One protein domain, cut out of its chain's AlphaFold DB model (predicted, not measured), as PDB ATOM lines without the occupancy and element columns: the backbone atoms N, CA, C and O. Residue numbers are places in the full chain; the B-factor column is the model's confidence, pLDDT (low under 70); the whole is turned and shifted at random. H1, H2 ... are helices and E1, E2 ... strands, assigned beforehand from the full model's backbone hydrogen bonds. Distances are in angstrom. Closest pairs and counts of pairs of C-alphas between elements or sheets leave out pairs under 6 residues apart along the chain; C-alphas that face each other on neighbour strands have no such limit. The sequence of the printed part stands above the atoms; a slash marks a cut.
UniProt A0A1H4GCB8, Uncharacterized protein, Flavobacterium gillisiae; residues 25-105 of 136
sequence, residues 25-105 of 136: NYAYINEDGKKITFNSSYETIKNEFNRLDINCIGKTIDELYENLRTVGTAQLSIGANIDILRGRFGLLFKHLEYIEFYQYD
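AT A GLANCE: This is residues 25 to 105 of the 136 residues of an uncharacterized protein of Flavobacterium gillisiae (UniProt A0A1H4GCB8). A long helical hairpin, H2 and H3 side by side and running opposite ways, makes the length of the domain. A small strand hairpin, E1 and E2, packs on H3, mainly through E1, and the short helix H1 stands close to H3 at a steep tilt. The printed part has 81 residues, with two named strands and then three named helices in the order E1, E2, H1, H2, H3; the two-stranded sheet is antiparallel and the class is mostly helix. The whole is compact, with a radius of gyration of the C-alphas of 12.3 A, yet elongated in outline, spanning 38 by 24 by 20 A.

HOW THE PARTS SIT: E1, residues 27 to 29, and E2, residues 35 to 37, form an antiparallel hairpin at 159 degrees, with N 28 and O 36 3.0 A apart and N 36 and O 28 2.8 A apart, both within hydrogen-bond range. The closest C-alphas of E1 and H3, residues 82 to 102, are those of Tyr 28 and Gly 87, 5.1 A apart. H1, residues 42 to 50, is close to H3 but not clearly touching, with Ile 45 and Leu 92 the closest C-alphas at 7.5 A; they run opposite ways at a steep tilt of 54 degrees. H2, residues 61 to 77, is apart from H1. H2 and H3 touch as a helical hairpin, opposite ways at a shallow tilt of 6 degrees, with the C-alphas of Ile 61 and Leu 96 closest at 6.5 A. Every O i to N i+4 pair in H1, H2 and H3 is within hydrogen-bond range.

IN THESE COORDINATES: E1 begins at C-alpha 27 (93.582, 118.013, 63.857). H1 is 12.2 A long from first to last C-alpha, H2 24.5 A and H3 29.6 A. H3 ends at C-alpha 102 (73.286, 115.933, 59.735).

THE WHOLE: The C-alphas of Gly 79 and Asp 105, the two farthest apart, are 39.4 A from each other. The printed part has no cut and no long link. No printed residue is under 70 in pLDDT.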
ATOM      1  N   ASN A  25      90.970 117.785  69.151       71.88
ATOM      2  CA  ASN A  25      91.780 116.574  68.999       71.88
ATOM      3  C   ASN A  25      91.794 116.029  67.565       71.88
ATOM      4  O   ASN A  25      92.768 115.381  67.180       71.88
ATOM      5  N   TYR A  26      90.757 116.283  66.760       78.50
ATOM      6  CA  TYR A  26      90.763 115.956  65.331       78.50
ATOM      7  C   TYR A  26      91.420 117.091  64.552       78.50
ATOM      8  O   TYR A  26      90.765 117.929  63.926       78.50
ATOM      9  N   ALA A  27      92.747 117.112  64.622       85.75
ATOM     10  CA  ALA A  27      93.582 118.013  63.857       85.75
ATOM     11  C   ALA A  27      94.868 117.320  63.404       85.75
ATOM     12  O   ALA A  27      95.396 116.450  64.094       85.75
ATOM     13  N   TYR A  28      95.401 117.746  62.266       88.88
ATOM     14  CA  TYR A  28      96.727 117.340  61.810       88.88
ATOM     15  C   TYR A  28      97.375 118.456  60.990       88.88
ATOM     16  O   TYR A  28      96.709 119.402  60.568       88.88
ATOM     17  N   ILE A  29      98.689 118.368  60.803       89.12
ATOM     18  CA  ILE A  29      99.425 119.247  59.895       89.12
ATOM     19  C   ILE A  29      99.553 118.517  58.558       89.12
ATOM     20  O   ILE A  29     100.094 117.411  58.527       89.12
ATOM     21  N   ASN A  30      99.019 119.102  57.486       87.75
ATOM     22  CA  ASN A  30      99.102 118.516  56.150       87.75
ATOM     23  C   ASN A  30     100.478 118.753  55.505       87.75
ATOM     24  O   ASN A  30     101.365 119.381  56.087       87.75
ATOM     25  N   GLU A  31     100.647 118.271  54.275       85.00
ATOM     26  CA  GLU A  31     101.909 118.351  53.533       85.00
ATOM     27  C   GLU A  31     102.356 119.793  53.228       85.00
ATOM     28  O   GLU A  31     103.543 120.030  53.025       85.00
ATOM     29  N   ASP A  32     101.441 120.770  53.263       88.25
ATOM     30  CA  ASP A  32     101.763 122.195  53.075       88.25
ATOM     31  C   ASP A  32     102.170 122.883  54.391       88.25
ATOM     32  O   ASP A  32     102.342 124.103  54.429       88.25
ATOM     33  N   GLY A  33     102.225 122.149  55.505       87.94
ATOM     34  CA  GLY A  33     102.412 122.728  56.835       87.94
ATOM     35  C   GLY A  33     101.162 123.422  57.393       87.94
ATOM     36  O   GLY A  33     101.252 124.130  58.399       87.94
ATOM     37  N   LYS A  34      99.984 123.239  56.778       89.50
ATOM     38  CA  LYS A  34      98.728 123.840  57.253       89.50
ATOM     39  C   LYS A  34      98.069 122.950  58.294       89.50
ATOM     40  O   LYS A  34      97.947 121.740  58.114       89.50
ATOM     41  N   LYS A  35      97.582 123.570  59.370       90.00
ATOM     42  CA  LYS A  35      96.767 122.883  60.371       90.00
ATOM     43  C   LYS A  35      95.356 122.677  59.835       90.00
ATOM     44  O   LYS A  35      94.600 123.635  59.697       90.00
ATOM     45  N   ILE A  36      95.006 121.423  59.592       90.81
ATOM     46  CA  ILE A  36      93.660 120.999  59.232       90.81
ATOM     47  C   ILE A  36      92.954 120.577  60.510       90.81
ATOM     48  O   ILE A  36      93.496 119.820  61.312       90.81
ATOM     49  N   THR A  37      91.756 121.105  60.716       88.44
ATOM     50  CA  THR A  37      90.889 120.805  61.863       88.44
ATOM     51  C   THR A  37      89.482 120.464  61.396       88.44
ATOM     52  O   THR A  37      89.137 120.699  60.236       88.44
ATOM     53  N   PHE A  38      88.649 119.965  62.302       81.00
ATOM     54  CA  PHE A  38      87.237 119.715  62.025       81.00
ATOM     55  C   PHE A  38      86.467 120.951  61.512       81.00
ATOM     56  O   PHE A  38      85.567 120.818  60.691       81.00
ATOM     57  N   ASN A  39      86.872 122.157  61.925       82.25
ATOM     58  CA  ASN A  39      86.251 123.427  61.519       82.25
ATOM     59  C   ASN A  39      86.838 124.004  60.220       82.25
ATOM     60  O   ASN A  39      86.590 125.165  59.887       82.25
ATOM     61  N   SER A  40      87.675 123.246  59.509       87.88
ATOM     62  CA  SER A  40      88.213 123.702  58.224       87.88
ATOM     63  C   SER A  40      87.081 123.875  57.216       87.88
ATOM     64  O   SER A  40      86.082 123.160  57.260       87.88
ATOM     65  N   SER A  41      87.240 124.818  56.287       88.81
ATOM     66  CA  SER A  41      86.225 125.059  55.263       88.81
ATOM     67  C   SER A  41      85.983 123.816  54.406       88.81
ATOM     68  O   SER A  41      86.891 123.003  54.207       88.81
ATOM     69  N   TYR A  42      84.785 123.715  53.828       86.25
ATOM     70  CA  TYR A  42      84.438 122.652  52.884       86.25
ATOM     71  C   TYR A  42      85.498 122.475  51.783       86.25
ATOM     72  O   TYR A  42      85.962 121.363  51.560       86.25
ATOM     73  N   GLU A  43      85.958 123.566  51.159       90.94
ATOM     74  CA  GLU A  43      86.996 123.499  50.118       90.94
ATOM     75  C   GLU A  43      88.325 122.939  50.643       90.94
ATOM     76  O   GLU A  43      89.020 122.216  49.933       90.94
ATOM     77  N   THR A  44      88.671 123.219  51.903       92.06
ATOM     78  CA  THR A  44      89.864 122.642  52.531       92.06
ATOM     79  C   THR A  44      89.705 121.134  52.694       92.06
ATOM     80  O   THR A  44      90.569 120.382  52.255       92.06
ATOM     81  N   ILE A  45      88.584 120.679  53.258       91.19
ATOM     82  CA  ILE A  45      88.322 119.249  53.463       91.19
ATOM     83  C   ILE A  45      88.246 118.498  52.130       91.19
ATOM     84  O   ILE A  45      88.856 117.443  51.975       91.19
ATOM     85  N   LYS A  46      87.562 119.068  51.137       91.38
ATOM     86  CA  LYS A  46      87.486 118.530  49.776       91.38
ATOM     87  C   LYS A  46      88.871 118.375  49.146       91.38
ATOM     88  O   LYS A  46      89.149 117.354  48.525       91.38
ATOM     89  N   ASN A  47      89.758 119.352  49.330       92.50
ATOM     90  CA  ASN A  47      91.136 119.238  48.855       92.50
ATOM     91  C   ASN A  47      91.895 118.102  49.552       92.50
ATOM     92  O   ASN A  47      92.679 117.418  48.898       92.50
ATOM     93  N   GLU A  48      91.633 117.851  50.836       93.12
ATOM     94  CA  GLU A  48      92.243 116.722  51.544       93.12
ATOM     95  C   GLU A  48      91.760 115.357  51.038       93.12
ATOM     96  O   GLU A  48      92.571 114.429  50.976       93.12
ATOM     97  N   PHE A  49      90.495 115.242  50.617       93.56
ATOM     98  CA  PHE A  49      89.987 114.067  49.893       93.56
ATOM     99  C   PHE A  49      90.647 113.913  48.516       93.56
ATOM    100  O   PHE A  49      91.134 112.832  48.190       93.56
ATOM    101  N   ASN A  50      90.742 114.995  47.736       93.19
ATOM    102  CA  ASN A  50      91.367 114.966  46.409       93.19
ATOM    103  C   ASN A  50      92.842 114.545  46.466       93.19
ATOM    104  O   ASN A  50      93.306 113.818  45.597       93.19
ATOM    105  N   ARG A  51      93.580 114.957  47.504       91.19
ATOM    106  CA  ARG A  51      94.971 114.528  47.744       91.19
ATOM    107  C   ARG A  51      95.113 113.038  48.084       91.19
ATOM    108  O   ARG A  51      96.232 112.544  48.122       91.19
ATOM    109  N   LEU A  52      94.017 112.355  48.411       91.38
ATOM    110  CA  LEU A  52      93.959 110.898  48.568       91.38
ATOM    111  C   LEU A  52      93.434 110.209  47.300       91.38
ATOM    112  O   LEU A  52      93.094 109.031  47.356       91.38
ATOM    113  N   ASP A  53      93.312 110.946  46.192       92.44
ATOM    114  CA  ASP A  53      92.672 110.507  44.950       92.44
ATOM    115  C   ASP A  53      91.207 110.060  45.142       92.44
ATOM    116  O   ASP A  53      90.666 109.261  44.377       92.44
ATOM    117  N   ILE A  54      90.526 110.606  46.159       93.56
ATOM    118  CA  ILE A  54      89.114 110.331  46.441       93.56
ATOM    119  C   ILE A  54      88.263 111.480  45.895       93.56
ATOM    120  O   ILE A  54      88.214 112.566  46.472       93.56
ATOM    121  N   ASN A  55      87.541 111.230  44.802       91.81
ATOM    122  CA  ASN A  55      86.565 112.179  44.268       91.81
ATOM    123  C   ASN A  55      85.246 112.113  45.057       91.81
ATOM    124  O   ASN A  55      84.590 111.073  45.085       91.81
ATOM    125  N   CYS A  56      84.829 113.238  45.642       88.50
ATOM    126  CA  CYS A  56      83.578 113.336  46.398       88.50
ATOM    127  C   CYS A  56      82.319 113.508  45.530       88.50
ATOM    128  O   CYS A  56      81.208 113.301  46.013       88.50
ATOM    129  N   ILE A  57      82.452 113.937  44.270       89.75
ATOM    130  CA  ILE A  57      81.301 114.325  43.443       89.75
ATOM    131  C   ILE A  57      80.490 113.092  43.038       89.75
ATOM    132  O   ILE A  57      81.019 112.162  42.431       89.75
ATOM    133  N   GLY A  58      79.185 113.123  43.328       88.38
ATOM    134  CA  GLY A  58      78.249 112.057  42.964       88.38
ATOM    135  C   GLY A  58      78.424 110.768  43.769       88.38
ATOM    136  O   GLY A  58      77.928 109.732  43.339       88.38
ATOM    137  N   LYS A  59      79.137 110.827  44.902       91.44
ATOM    138  CA  LYS A  59      79.371 109.692  45.798       91.44
ATOM    139  C   LYS A  59      78.459 109.726  47.015       91.44
ATOM    140  O   LYS A  59      78.189 110.795  47.564       91.44
ATOM    141  N   THR A  60      78.006 108.554  47.445       91.81
ATOM    142  CA  THR A  60      77.325 108.395  48.733       91.81
ATOM    143  C   THR A  60      78.332 108.462  49.883       91.81
ATOM    144  O   THR A  60      79.536 108.289  49.691       91.81
ATOM    145  N   ILE A  61      77.846 108.701  51.103       90.06
ATOM    146  CA  ILE A  61      78.702 108.704  52.297       90.06
ATOM    147  C   ILE A  61      79.373 107.335  52.490       90.06
ATOM    148  O   ILE A  61      80.569 107.281  52.772       90.06
ATOM    149  N   ASP A  62      78.642 106.240  52.274       90.75
ATOM    150  CA  ASP A  62      79.182 104.882  52.391       90.75
ATOM    151  C   ASP A  62      80.303 104.612  51.382       90.75
ATOM    152  O   ASP A  62      81.341 104.056  51.743       90.75
ATOM    153  N   GLU A  63      80.159 105.077  50.134       93.56
ATOM    154  CA  GLU A  63      81.239 104.986  49.144       93.56
ATOM    155  C   GLU A  63      82.492 105.753  49.598       93.56
ATOM    156  O   GLU A  63      83.616 105.291  49.394       93.56
ATOM    157  N   LEU A  64      82.325 106.917  50.234       94.38
ATOM    158  CA  LEU A  64      83.449 107.697  50.757       94.38
ATOM    159  C   LEU A  64      84.112 107.024  51.963       94.38
ATOM    160  O   LEU A  64      85.341 107.059  52.068       94.38
ATOM    161  N   TYR A  65      83.335 106.370  52.831       93.12
ATOM    162  CA  TYR A  65      83.873 105.552  53.918       93.12
ATOM    163  C   TYR A  65      84.743 104.410  53.391       93.12
ATOM    164  O   TYR A  65      85.865 104.230  53.870       93.12
ATOM    165  N   GLU A  66      84.255 103.664  52.402       94.12
ATOM    166  CA  GLU A  66      84.996 102.546  51.808       94.12
ATOM    167  C   GLU A  66      86.262 103.005  51.080       94.12
ATOM    168  O   GLU A  66      87.328 102.403  51.246       94.12
ATOM    169  N   ASN A  67      86.193 104.122  50.351       94.69
ATOM    170  CA  ASN A  67      87.370 104.711  49.715       94.69
ATOM    171  C   ASN A  67      88.427 105.111  50.755       94.69
ATOM    172  O   ASN A  67      89.596 104.759  50.607       94.69
ATOM    173  N   LEU A  68      88.030 105.778  51.848       93.75
ATOM    174  CA  LEU A  68      88.959 106.131  52.926       93.75
ATOM    175  C   LEU A  68      89.571 104.896  53.592       93.75
ATOM    176  O   LEU A  68      90.770 104.887  53.862       93.75
ATOM    177  N   ARG A  69      88.787 103.841  53.850       92.31
ATOM    178  CA  ARG A  69      89.315 102.585  54.412       92.31
ATOM    179  C   ARG A  69      90.348 101.964  53.480       92.31
ATOM    180  O   ARG A  69      91.454 101.659  53.917       92.31
ATOM    181  N   THR A  70      90.012 101.859  52.197       92.88
ATOM    182  CA  THR A  70      90.877 101.268  51.168       92.88
ATOM    183  C   THR A  70      92.200 102.020  51.046       92.88
ATOM    184  O   THR A  70      93.269 101.414  51.137       92.88
ATOM    185  N   VAL A  71      92.148 103.351  50.908       92.25
ATOM    186  CA  VAL A  71      93.359 104.179  50.804       92.25
ATOM    187  C   VAL A  71      94.159 104.139  52.107       92.25
ATOM    188  O   VAL A  71      95.382 104.020  52.065       92.25
ATOM    189  N   GLY A  72      93.499 104.176  53.267       87.69
ATOM    190  CA  GLY A  72      94.159 104.087  54.571       87.69
ATOM    191  C   GLY A  72      94.944 102.786  54.743       87.69
ATOM    192  O   GLY A  72      96.113 102.815  55.134       87.69
ATOM    193  N   THR A  73      94.350 101.646  54.383       87.06
ATOM    194  CA  THR A  73      95.030 100.341  54.398       87.06
ATOM    195  C   THR A  73      96.214 100.308  53.431       87.06
ATOM    196  O   THR A  73      97.288  99.832  53.802       87.06
ATOM    197  N   ALA A  74      96.058 100.858  52.223       87.94
ATOM    198  CA  ALA A  74      97.147 100.939  51.252       87.94
ATOM    199  C   ALA A  74      98.317 101.794  51.774       87.94
ATOM    200  O   ALA A  74      99.466 101.359  51.726       87.94
ATOM    201  N   GLN A  75      98.035 102.961  52.356       85.25
ATOM    202  CA  GLN A  75      99.044 103.858  52.931       85.25
ATOM    203  C   GLN A  75      99.814 103.212  54.095       85.25
ATOM    204  O   GLN A  75     101.038 103.337  54.183       85.25
ATOM    205  N   LEU A  76      99.124 102.460  54.958       82.19
ATOM    206  CA  LEU A  76      99.773 101.685  56.020       82.19
ATOM    207  C   LEU A  76     100.705 100.606  55.452       82.19
ATOM    208  O   LEU A  76     101.790 100.393  55.990       82.19
ATOM    209  N   SER A  77     100.315  99.957  54.351       81.56
ATOM    210  CA  SER A  77     101.116  98.896  53.724       81.56
ATOM    211  C   SER A  77     102.423  99.392  53.092       81.56
ATOM    212  O   SER A  77     103.397  98.644  53.042       81.56
ATOM    213  N   ILE A  78     102.476 100.661  52.671       86.81
ATOM    214  CA  ILE A  78     103.668 101.288  52.073       86.81
ATOM    215  C   ILE A  78     104.531 102.050  53.094       86.81
ATOM    216  O   ILE A  78     105.470 102.743  52.711       86.81
ATOM    217  N   GLY A  79     104.233 101.925  54.393       78.00
ATOM    218  CA  GLY A  79     105.052 102.491  55.468       78.00
ATOM    219  C   GLY A  79     104.896 104.000  55.671       78.00
ATOM    220  O   GLY A  79     105.807 104.637  56.204       78.00
ATOM    221  N   ALA A  80     103.771 104.592  55.258       80.69
ATOM    222  CA  ALA A  80     103.513 106.002  55.526       80.69
ATOM    223  C   ALA A  80     103.426 106.287  57.040       80.69
ATOM    224  O   ALA A  80     103.090 105.422  57.852       80.69
ATOM    225  N   ASN A  81     103.760 107.522  57.427       81.12
ATOM    226  CA  ASN A  81     103.849 107.922  58.831       81.12
ATOM    227  C   ASN A  81     102.499 107.729  59.544       81.12
ATOM    228  O   ASN A  81     101.512 108.402  59.235       81.12
ATOM    229  N   ILE A  82     102.486 106.832  60.531       79.31
ATOM    230  CA  ILE A  82     101.275 106.403  61.236       79.31
ATOM    231  C   ILE A  82     100.560 107.554  61.947       79.31
ATOM    232  O   ILE A  82      99.332 107.549  62.010       79.31
ATOM    233  N   ASP A  83     101.292 108.544  62.461       75.88
ATOM    234  CA  ASP A  83     100.703 109.654  63.210       75.88
ATOM    235  C   ASP A  83     100.010 110.642  62.269       75.88
ATOM    236  O   ASP A  83      98.899 111.098  62.553       75.88
ATOM    237  N   ILE A  84     100.612 110.897  61.102       74.25
ATOM    238  CA  ILE A  84      99.998 111.709  60.045       74.25
ATOM    239  C   ILE A  84      98.756 111.001  59.499       74.25
ATOM    240  O   ILE A  84      97.699 111.623  59.385       74.25
ATOM    241  N   LEU A  85      98.844 109.696  59.221       81.44
ATOM    242  CA  LEU A  85      97.701 108.909  58.756       81.44
ATOM    243  C   LEU A  85      96.572 108.891  59.785       81.44
ATOM    244  O   LEU A  85      95.421 109.141  59.435       81.44
ATOM    245  N   ARG A  86      96.888 108.652  61.061       81.25
ATOM    246  CA  ARG A  86      95.892 108.640  62.137       81.25
ATOM    247  C   ARG A  86      95.181 109.987  62.245       81.25
ATOM    248  O   ARG A  86      93.958 110.005  62.352       81.25
ATOM    249  N   GLY A  87      95.923 111.093  62.189       84.56
ATOM    250  CA  GLY A  87      95.348 112.437  62.234       84.56
ATOM    251  C   GLY A  87      94.472 112.743  61.018       84.56
ATOM    252  O   GLY A  87      93.319 113.149  61.169       84.56
ATOM    253  N   ARG A  88      94.989 112.489  59.811       89.62
ATOM    254  CA  ARG A  88      94.299 112.775  58.549       89.62
ATOM    255  C   ARG A  88      93.054 111.926  58.351       89.62
ATOM    256  O   ARG A  88      91.964 112.472  58.196       89.62
ATOM    257  N   PHE A  89      93.194 110.602  58.384       90.50
ATOM    258  CA  PHE A  89      92.059 109.699  58.204       90.50
ATOM    259  C   PHE A  89      91.068 109.842  59.355       90.50
ATOM    260  O   PHE A  89      89.869 109.871  59.105       90.50
ATOM    261  N   GLY A  90      91.545 110.020  60.592       88.00
ATOM    262  CA  GLY A  90      90.680 110.288  61.739       88.00
ATOM    263  C   GLY A  90      89.794 111.515  61.526       88.00
ATOM    264  O   GLY A  90      88.586 111.438  61.735       88.00
ATOM    265  N   LEU A  91      90.365 112.623  61.045       89.69
ATOM    266  CA  LEU A  91      89.614 113.840  60.743       89.69
ATOM    267  C   LEU A  91      88.599 113.631  59.610       89.69
ATOM    268  O   LEU A  91      87.443 114.019  59.760       89.69
ATOM    269  N   LEU A  92      89.002 113.006  58.498       92.12
ATOM    270  CA  LEU A  92      88.113 112.790  57.349       92.12
ATOM    271  C   LEU A  92      86.964 111.825  57.679       92.12
ATOM    272  O   LEU A  92      85.821 112.103  57.321       92.12
ATOM    273  N   PHE A  93      87.230 110.751  58.433       90.25
ATOM    274  CA  PHE A  93      86.185 109.857  58.939       90.25
ATOM    275  C   PHE A  93      85.192 110.596  59.835       90.25
ATOM    276  O   PHE A  93      83.985 110.430  59.671       90.25
ATOM    277  N   LYS A  94      85.678 111.454  60.740       85.44
ATOM    278  CA  LYS A  94      84.798 112.275  61.581       85.44
ATOM    279  C   LYS A  94      83.973 113.274  60.791       85.44
ATOM    280  O   LYS A  94      82.829 113.526  61.156       85.44
ATOM    281  N   HIS A  95      84.516 113.824  59.712       87.06
ATOM    282  CA  HIS A  95      83.750 114.715  58.853       87.06
ATOM    283  C   HIS A  95      82.591 113.976  58.168       87.06
ATOM    284  O   HIS A  95      81.468 114.471  58.179       87.06
ATOM    285  N   LEU A  96      82.831 112.763  57.654       89.38
ATOM    286  CA  LEU A  96      81.762 111.923  57.101       89.38
ATOM    287  C   LEU A  96      80.714 111.554  58.155       89.38
ATOM    288  O   LEU A  96      79.526 111.649  57.864       89.38
ATOM    289  N   GLU A  97      81.138 111.222  59.381       84.75
ATOM    290  CA  GLU A  97      80.208 110.902  60.479       84.75
ATOM    291  C   GLU A  97      79.288 112.087  60.780       84.75
ATOM    292  O   GLU A  97      78.095 111.917  61.006       84.75
ATOM    293  N   TYR A  98      79.823 113.307  60.757       79.69
ATOM    294  CA  TYR A  98      79.029 114.507  60.990       79.69
ATOM    295  C   TYR A  98      78.027 114.781  59.870       79.69
ATOM    296  O   TYR A  98      76.889 115.146  60.154       79.69
ATOM    297  N   ILE A  99      78.421 114.582  58.608       83.94
ATOM    298  CA  ILE A  99      77.504 114.716  57.470       83.94
ATOM    299  C   ILE A  99      76.402 113.653  57.565       83.94
ATOM    300  O   ILE A  99      75.233 113.985  57.385       83.94
ATOM    301  N   GLU A 100      76.745 112.404  57.894       85.69
ATOM    302  CA  GLU A 100      75.773 111.322  58.104       85.69
ATOM    303  C   GLU A 100      74.796 111.687  59.227       85.69
ATOM    304  O   GLU A 100      73.589 111.567  59.063       85.69
ATOM    305  N   PHE A 101      75.291 112.233  60.337       79.56
ATOM    306  CA  PHE A 101      74.458 112.671  61.454       79.56
ATOM    307  C   PHE A 101      73.548 113.860  61.078       79.56
ATOM    308  O   PHE A 101      72.377 113.898  61.468       79.56
ATOM    309  N   TYR A 102      74.050 114.799  60.268       81.31
ATOM    310  CA  TYR A 102      73.286 115.933  59.735       81.31
ATOM    311  C   TYR A 102      72.152 115.502  58.796       81.31
ATOM    312  O   TYR A 102      71.085 116.108  58.838       81.31
ATOM    313  N   GLN A 103      72.330 114.438  58.001       84.12
ATOM    314  CA  GLN A 103      71.281 113.920  57.102       84.12
ATOM    315  C   GLN A 103      69.987 113.534  57.828       84.12
ATOM    316  O   GLN A 103      68.924 113.493  57.211       84.12
ATOM    317  N   TYR A 104      70.068 113.275  59.131       83.75
ATOM    318  CA  TYR A 104      68.930 112.929  59.976       83.75
ATOM    319  C   TYR A 104      68.568 114.053  60.955       83.75
ATOM    320  O   TYR A 104      68.010 113.781  62.014       83.75
ATOM    321  N   ASP A 105      68.898 115.308  60.639       75.50
ATOM    322  CA  ASP A 105      68.672 116.486  61.492       75.50
ATOM    323  C   ASP A 105      69.262 116.338  62.904       75.50
ATOM    324  O   ASP A 105      68.681 116.810  63.885       75.50
TER     325      ASP A 105